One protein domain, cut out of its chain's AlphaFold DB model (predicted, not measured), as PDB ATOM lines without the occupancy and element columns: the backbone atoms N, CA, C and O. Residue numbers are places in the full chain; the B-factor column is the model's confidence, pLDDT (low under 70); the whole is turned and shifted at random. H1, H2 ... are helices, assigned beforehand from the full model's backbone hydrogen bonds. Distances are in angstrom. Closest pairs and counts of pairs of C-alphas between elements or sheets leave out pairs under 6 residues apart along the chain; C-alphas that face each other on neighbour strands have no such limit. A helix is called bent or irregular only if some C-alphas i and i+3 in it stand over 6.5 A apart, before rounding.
ATOM      1  N   PRO A 191      17.045 -30.837 -34.727       84.25
ATOM      2  CA  PRO A 191      16.707 -31.873 -35.706       84.25
ATOM      3  C   PRO A 191      17.830 -32.894 -35.944       84.25
ATOM      4  O   PRO A 191      17.582 -34.094 -36.062       84.25
ATOM      5  N   GLU A 192      19.076 -32.433 -35.962       84.19
ATOM      6  CA  GLU A 192      20.295 -33.223 -36.125       84.19
ATOM      7  C   GLU A 192      20.642 -34.109 -34.916       84.19
ATOM      8  O   GLU A 192      21.402 -35.073 -35.067       84.19
ATOM      9  N   CYS A 193      20.067 -33.829 -33.747       84.94
ATOM     10  CA  CYS A 193      20.317 -34.536 -32.495       84.94
ATOM     11  C   CYS A 193      19.159 -35.450 -32.074       84.94
ATOM     12  O   CYS A 193      19.305 -36.187 -31.103       84.94
ATOM     13  N   SER A 194      18.041 -35.474 -32.810       82.69
ATOM     14  CA  SER A 194      16.850 -36.263 -32.448       82.69
ATOM     15  C   SER A 194      17.156 -37.736 -32.162       82.69
ATOM     16  O   SER A 194      16.733 -38.271 -31.142       82.69
ATOM     17  N   TYR A 195      17.951 -38.380 -33.022       80.00
ATOM     18  CA  TYR A 195      18.365 -39.773 -32.831       80.00
ATOM     19  C   TYR A 195      19.256 -39.964 -31.592       80.00
ATOM     20  O   TYR A 195      19.126 -40.960 -30.881       80.00
ATOM     21  N   LEU A 196      20.143 -39.003 -31.311       82.44
ATOM     22  CA  LEU A 196      21.030 -39.054 -30.146       82.44
ATOM     23  C   LEU A 196      20.220 -38.946 -28.856       82.44
ATOM     24  O   LEU A 196      20.426 -39.742 -27.947       82.44
ATOM     25  N   VAL A 197      19.245 -38.035 -28.809       83.00
ATOM     26  CA  VAL A 197      18.341 -37.887 -27.663       83.00
ATOM     27  C   VAL A 197      17.534 -39.170 -27.437       83.00
ATOM     28  O   VAL A 197      17.506 -39.679 -26.317       83.00
ATOM     29  N   GLU A 198      16.942 -39.753 -28.487       81.12
ATOM     30  CA  GLU A 198      16.211 -41.027 -28.384       81.12
ATOM     31  C   GLU A 198      17.095 -42.175 -27.865       81.12
ATOM     32  O   GLU A 198      16.681 -42.933 -26.979       81.12
ATOM     33  N   ARG A 199      18.326 -42.298 -28.378       80.75
ATOM     34  CA  ARG A 199      19.301 -43.301 -27.924       80.75
ATOM     35  C   ARG A 199      19.667 -43.094 -26.456       80.75
ATOM     36  O   ARG A 199      19.653 -44.059 -25.688       80.75
ATOM     37  N   SER A 200      19.953 -41.856 -26.064       82.94
ATOM     38  CA  SER A 200      20.309 -41.493 -24.695       82.94
ATOM     39  C   SER A 200      19.191 -41.827 -23.707       82.94
ATOM     40  O   SER A 200      19.457 -42.429 -22.667       82.94
ATOM     41  N   ILE A 201      17.928 -41.551 -24.058       81.75
ATOM     42  CA  ILE A 201      16.765 -41.921 -23.232       81.75
ATOM     43  C   ILE A 201      16.696 -43.442 -23.024       81.75
ATOM     44  O   ILE A 201      16.485 -43.899 -21.899       81.75
ATOM     45  N   ARG A 202      16.886 -44.243 -24.085       80.38
ATOM     46  CA  ARG A 202      16.856 -45.718 -23.994       80.38
ATOM     47  C   ARG A 202      17.985 -46.262 -23.116       80.38
ATOM     48  O   ARG A 202      17.735 -47.108 -22.260       80.38
ATOM     49  N   ALA A 203      19.204 -45.755 -23.297       78.19
ATOM     50  CA  ALA A 203      20.375 -46.181 -22.531       78.19
ATOM     51  C   ALA A 203      20.235 -45.892 -21.026       78.19
ATOM     52  O   ALA A 203      20.523 -46.758 -20.196       78.19
ATOM     53  N   LEU A 204      19.745 -44.696 -20.679       78.44
ATOM     54  CA  LEU A 204      19.552 -44.274 -19.290       78.44
ATOM     55  C   LEU A 204      18.439 -45.067 -18.589       78.44
ATOM     56  O   LEU A 204      18.581 -45.405 -17.416       78.44
ATOM     57  N   ARG A 205      17.358 -45.424 -19.299       75.19
ATOM     58  CA  ARG A 205      16.265 -46.251 -18.749       75.19
ATOM     59  C   ARG A 205      16.681 -47.684 -18.444       75.19
ATOM     60  O   ARG A 205      16.228 -48.245 -17.454       75.19
ATOM     61  N   ASN A 206      17.554 -48.261 -19.267       70.19
ATOM     62  CA  ASN A 206      18.036 -49.627 -19.066       70.19
ATOM     63  C   ASN A 206      19.102 -49.729 -17.957       70.19
ATOM     64  O   ASN A 206      19.600 -50.823 -17.701       70.19
ATOM     65  N   GLY A 207      19.479 -48.611 -17.319       65.38
ATOM     66  CA  GLY A 207      20.521 -48.567 -16.289       65.38
ATOM     67  C   GLY A 207      21.919 -48.893 -16.823       65.38
ATOM     68  O   GLY A 207      22.776 -49.331 -16.062       65.38
ATOM     69  N   GLN A 208      22.143 -48.740 -18.135       56.34
ATOM     70  CA  GLN A 208      23.290 -49.345 -18.815       56.34
ATOM     71  C   GLN A 208      24.536 -48.451 -18.899       56.34
ATOM     72  O   GLN A 208      25.613 -48.983 -19.164       56.34
ATOM     73  N   ILE A 209      24.442 -47.125 -18.717       63.97
ATOM     74  CA  ILE A 209      25.537 -46.209 -19.099       63.97
ATOM     75  C   ILE A 209      25.646 -44.992 -18.151       63.97
ATOM     76  O   ILE A 209      24.628 -44.438 -17.734       63.97
ATOM     77  N   SER A 210      26.880 -44.584 -17.812       65.50
ATOM     78  CA  SER A 210      27.207 -43.316 -17.131       65.50
ATOM     79  C   SER A 210      27.194 -42.126 -18.106       65.50
ATOM     80  O   SER A 210      27.302 -42.311 -19.313       65.50
ATOM     81  N   GLU A 211      27.079 -40.897 -17.601       63.56
ATOM     82  CA  GLU A 211      27.011 -39.677 -18.430       63.56
ATOM     83  C   GLU A 211      28.219 -39.530 -19.376       63.56
ATOM     84  O   GLU A 211      28.038 -39.321 -20.575       63.56
ATOM     85  N   ASP A 212      29.432 -39.797 -18.882       64.44
ATOM     86  CA  ASP A 212      30.671 -39.708 -19.672       64.44
ATOM     87  C   ASP A 212      30.707 -40.703 -20.845       64.44
ATOM     88  O   ASP A 212      31.037 -40.344 -21.974       64.44
ATOM     89  N   LYS A 213      30.276 -41.952 -20.612       68.94
ATOM     90  CA  LYS A 213      30.208 -42.975 -21.669       68.94
ATOM     91  C   LYS A 213      29.158 -42.642 -22.723       68.94
ATOM     92  O   LYS A 213      29.327 -42.983 -23.887       68.94
ATOM     93  N   LEU A 214      28.066 -41.992 -22.326       69.38
ATOM     94  CA  LEU A 214      26.995 -41.587 -23.232       69.38
ATOM     95  C   LEU A 214      27.453 -40.468 -24.179       69.38
ATOM     96  O   LEU A 214      27.062 -40.464 -25.347       69.38
ATOM     97  N   ILE A 215      28.310 -39.563 -23.699       67.88
ATOM     98  CA  ILE A 215      28.943 -38.518 -24.511       67.88
ATOM     99  C   ILE A 215      29.944 -39.137 -25.494       67.88
ATOM    100  O   ILE A 215      29.831 -38.892 -26.697       67.88
ATOM    101  N   GLU A 216      30.862 -39.987 -25.023       67.50
ATOM    102  CA  GLU A 216      31.852 -40.671 -25.876       67.50
ATOM    103  C   GLU A 216      31.183 -41.498 -26.989       67.50
ATOM    104  O   GLU A 216      31.510 -41.359 -28.171       67.50
ATOM    105  N   ASP A 217      30.184 -42.306 -26.629       68.19
ATOM    106  CA  ASP A 217      29.430 -43.149 -27.557       68.19
ATOM    107  C   ASP A 217      28.670 -42.340 -28.618       68.19
ATOM    108  O   ASP A 217      28.450 -42.819 -29.739       68.19
ATOM    109  N   ASN A 218      28.193 -41.145 -28.265       71.31
ATOM    110  CA  ASN A 218      27.473 -40.269 -29.185       71.31
ATOM    111  C   ASN A 218      28.432 -39.491 -30.094       71.31
ATOM    112  O   ASN A 218      28.136 -39.338 -31.281       71.31
ATOM    113  N   GLN A 219      29.593 -39.064 -29.589       72.00
ATOM    114  CA  GLN A 219      30.640 -38.428 -30.394       72.00
ATOM    115  C   GLN A 219      31.197 -39.386 -31.457       72.00
ATOM    116  O   GLN A 219      31.334 -39.002 -32.620       72.00
ATOM    117  N   GLN A 220      31.423 -40.658 -31.105       68.81
ATOM    118  CA  GLN A 220      31.835 -41.686 -32.069       68.81
ATOM    119  C   GLN A 220      30.782 -41.905 -33.169       68.81
ATOM    120  O   GLN A 220      31.127 -42.041 -34.343       68.81
ATOM    121  N   GLN A 221      29.488 -41.881 -32.829       68.06
ATOM    122  CA  GLN A 221      28.415 -42.031 -33.820       68.06
ATOM    123  C   GLN A 221      28.216 -40.800 -34.710       68.06
ATOM    124  O   GLN A 221      27.897 -40.963 -35.890       68.06
ATOM    125  N   GLN A 222      28.426 -39.585 -34.192       65.94
ATOM    126  CA  GLN A 222      28.410 -38.372 -35.017       65.94
ATOM    127  C   GLN A 222      29.521 -38.395 -36.080       65.94
ATOM    128  O   GLN A 222      29.283 -37.978 -37.213       65.94
ATOM    129  N   GLN A 223      30.695 -38.942 -35.752       63.47
ATOM    130  CA  GLN A 223      31.826 -39.056 -36.681       63.47
ATOM    131  C   GLN A 223      31.643 -40.167 -37.731       63.47
ATOM    132  O   GLN A 223      32.155 -40.051 -38.842       63.47
ATOM    133  N   GLN A 224      30.895 -41.232 -37.419       58.88
ATOM    134  CA  GLN A 224      30.758 -42.406 -38.292       58.88
ATOM    135  C   GLN A 224      29.638 -42.317 -39.349       58.88
ATOM    136  O   GLN A 224      29.648 -43.119 -40.279       58.88
ATOM    137  N   ASN A 225      28.679 -41.379 -39.263       54.09
ATOM    138  CA  ASN A 225      27.553 -41.306 -40.219       54.09
ATOM    139  C   ASN A 225      27.069 -39.870 -40.557       54.09
ATOM    140  O   ASN A 225      25.987 -39.459 -40.118       54.09
ATOM    141  N   PRO A 226      27.795 -39.104 -41.397       50.06
ATOM    142  CA  PRO A 226      27.365 -37.763 -41.817       50.06
ATOM    143  C   PRO A 226      26.302 -37.748 -42.939       50.06
ATOM    144  O   PRO A 226      25.582 -36.764 -43.092       50.06
ATOM    145  N   ASN A 238       6.846 -35.638 -32.929       41.06
ATOM    146  CA  ASN A 238       5.683 -36.378 -32.436       41.06
ATOM    147  C   ASN A 238       6.009 -37.799 -31.940       41.06
ATOM    148  O   ASN A 238       5.140 -38.422 -31.329       41.06
ATOM    149  N   THR A 239       7.218 -38.333 -32.158       41.81
ATOM    150  CA  THR A 239       7.558 -39.706 -31.732       41.81
ATOM    151  C   THR A 239       7.768 -39.846 -30.227       41.81
ATOM    152  O   THR A 239       7.471 -40.911 -29.697       41.81
ATOM    153  N   LEU A 240       8.133 -38.786 -29.497       47.94
ATOM    154  CA  LEU A 240       8.176 -38.834 -28.024       47.94
ATOM    155  C   LEU A 240       6.776 -38.939 -27.386       47.94
ATOM    156  O   LEU A 240       6.637 -39.492 -26.298       47.94
ATOM    157  N   ASN A 241       5.732 -38.477 -28.087       42.31
ATOM    158  CA  ASN A 241       4.338 -38.572 -27.639       42.31
ATOM    159  C   ASN A 241       3.662 -39.907 -27.999       42.31
ATOM    160  O   ASN A 241       2.628 -40.228 -27.418       42.31
ATOM    161  N   ARG A 242       4.201 -40.693 -28.946       40.78
ATOM    162  CA  ARG A 242       3.565 -41.951 -29.392       40.78
ATOM    163  C   ARG A 242       3.628 -43.074 -28.356       40.78
ATOM    164  O   ARG A 242       2.736 -43.915 -28.341       40.78
ATOM    165  N   ASP A 243       4.621 -43.045 -27.474       41.41
ATOM    166  CA  ASP A 243       4.904 -44.145 -26.549       41.41
ATOM    167  C   ASP A 243       4.473 -43.861 -25.093       41.41
ATOM    168  O   ASP A 243       4.850 -44.611 -24.194       41.41
ATOM    169  N   ASN A 244       3.713 -42.783 -24.818       44.75
ATOM    170  CA  ASN A 244       3.410 -42.336 -23.441       44.75
ATOM    171  C   ASN A 244       4.685 -42.265 -22.564       44.75
ATOM    172  O   ASN A 244       4.698 -42.648 -21.392       44.75
ATOM    173  N   ILE A 245       5.799 -41.819 -23.150       52.97
ATOM    174  CA  ILE A 245       7.084 -41.699 -22.465       52.97
ATOM    175  C   ILE A 245       7.026 -40.430 -21.617       52.97
ATOM    176  O   ILE A 245       7.316 -39.338 -22.097       52.97
ATOM    177  N   THR A 246       6.692 -40.562 -20.334       53.75
ATOM    178  CA  THR A 246       6.914 -39.475 -19.374       53.75
ATOM    179  C   THR A 246       8.424 -39.257 -19.252       53.75
ATOM    180  O   THR A 246       9.141 -40.076 -18.671       53.75
ATOM    181  N   LEU A 247       8.926 -38.194 -19.880       63.06
ATOM    182  CA  LEU A 247      10.286 -37.700 -19.688       63.06
ATOM    183  C   LEU A 247      10.358 -37.095 -18.286       63.06
ATOM    184  O   LEU A 247       9.761 -36.050 -18.034       63.06
ATOM    185  N   THR A 248      11.035 -37.769 -17.360       72.81
ATOM    186  CA  THR A 248      11.321 -37.193 -16.044       72.81
ATOM    187  C   THR A 248      12.478 -36.208 -16.162       72.81
ATOM    188  O   THR A 248      13.394 -36.409 -16.971       72.81
ATOM    189  N   ASP A 249      12.461 -35.159 -15.336       78.00
ATOM    190  CA  ASP A 249      13.553 -34.183 -15.286       78.00
ATOM    191  C   ASP A 249      14.906 -34.869 -14.984       78.00
ATOM    192  O   ASP A 249      15.935 -34.500 -15.546       78.00
ATOM    193  N   ASP A 250      14.901 -35.965 -14.216       80.81
ATOM    194  CA  ASP A 250      16.096 -36.762 -13.899       80.81
ATOM    195  C   ASP A 250      16.792 -37.372 -15.124       80.81
ATOM    196  O   ASP A 250      18.016 -37.522 -15.134       80.81
ATOM    197  N   ILE A 251      16.028 -37.771 -16.148       81.50
ATOM    198  CA  ILE A 251      16.588 -38.376 -17.365       81.50
ATOM    199  C   ILE A 251      17.047 -37.276 -18.317       81.50
ATOM    200  O   ILE A 251      18.163 -37.343 -18.827       81.50
ATOM    201  N   ILE A 252      16.206 -36.265 -18.556       85.31
ATOM    202  CA  ILE A 252      16.501 -35.228 -19.553       85.31
ATOM    203  C   ILE A 252      17.706 -34.374 -19.144       85.31
ATOM    204  O   ILE A 252      18.490 -33.959 -19.998       85.31
ATOM    205  N   ASN A 253      17.898 -34.150 -17.840       87.25
ATOM    206  CA  ASN A 253      18.997 -33.334 -17.341       87.25
ATOM    207  C   ASN A 253      20.371 -33.965 -17.610       87.25
ATOM    208  O   ASN A 253      21.301 -33.206 -17.859       87.25
ATOM    209  N   LYS A 254      20.460 -35.301 -17.706       87.19
ATOM    210  CA  LYS A 254      21.686 -36.062 -18.031       87.19
ATOM    211  C   LYS A 254      22.045 -36.100 -19.522       87.19
ATOM    212  O   LYS A 254      23.064 -36.668 -19.899       87.19
ATOM    213  N   ILE A 255      21.179 -35.600 -20.404       86.38
ATOM    214  CA  ILE A 255      21.452 -35.568 -21.849       86.38
ATOM    215  C   ILE A 255      22.183 -34.260 -22.173       86.38
ATOM    216  O   ILE A 255      21.726 -33.228 -21.703       86.38
ATOM    217  N   PRO A 256      23.253 -34.226 -22.981       89.44
ATOM    218  CA  PRO A 256      23.989 -32.990 -23.274       89.44
ATOM    219  C   PRO A 256      23.107 -31.820 -23.745       89.44
ATOM    220  O   PRO A 256      22.228 -31.990 -24.591       89.44
ATOM    221  N   ASN A 257      23.348 -30.614 -23.208       89.75
ATOM    222  CA  ASN A 257      22.591 -29.402 -23.571       89.75
ATOM    223  C   ASN A 257      22.723 -29.051 -25.060       89.75
ATOM    224  O   ASN A 257      21.781 -28.520 -25.637       89.75
ATOM    225  N   GLU A 258      23.853 -29.385 -25.684       90.00
ATOM    226  CA  GLU A 258      24.140 -29.155 -27.107       90.00
ATOM    227  C   GLU A 258      23.171 -29.864 -28.065       90.00
ATOM    228  O   GLU A 258      23.139 -29.543 -29.246       90.00
ATOM    229  N   TYR A 259      22.364 -30.816 -27.581       90.00
ATOM    230  CA  TYR A 259      21.339 -31.496 -28.383       90.00
ATOM    231  C   TYR A 259      20.007 -30.744 -28.419       90.00
ATOM    232  O   TYR A 259      19.067 -31.170 -29.098       90.00
TER     233      TYR A 259
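Overview. This is residues 191 to 226 and 238 to 259 of the 531 residues of the protein "Hypothetical protein" of Rotaria sordida (UniProt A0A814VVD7). The longest helix, H1, stands in the middle, with H2 near it on one side, running the opposite way, and the short H3 set away on the other. Short H4 lies near the last part of H1, and residues 253 to 259 fold back toward its beginning. The printed part has 58 residues, an all-helix domain with H1 to H4 in chain order and no named strand; it is compact, radius of gyration of the C-alphas 11.5 A, spanning 31 by 24 by 19 A.

Arrangement. H1, residues 191 to 205, and H2, residues 211 to 224, are close but not clearly touching; the closest C-alphas, of Leu 196 and Asn 218, are 6.6 A apart. They run opposite ways at a steep tilt of 40 degrees. With residues 201 to 204 alone, H1 only just touches H4, residues 249 to 252, with 3 pairs of C-alphas within 8 A, the closest Ile 201 and Ile 251 at 6.9 A. H3, residues 238 to 242, is only just apart from H1, at 8.3 A. Every O i to N i+4 pair is within hydrogen-bond range in H2 and H3, and 9 of 11 in H1; H4 is too short for one.

Along the chain. H1 begins at C-alpha 191 (16.707, -31.873, -35.706) and is 22.2 A long; it is irregular, C-alphas 192 and 195 being 7.6 A apart. H2 is 20.4 A long, H3 6.7 A and H4 5.3 A, ending at C-alpha 252 (16.501, -35.228, -19.553).

Size, cuts and confidence. Residues 227 to 237 are not printed, and C-alphas 226 and 238 are 23.7 A apart across the cut. Mean pLDDT of the printed part is 70.2; residues 207 to 217, 220 to 226 and 238 to 247 are under 70.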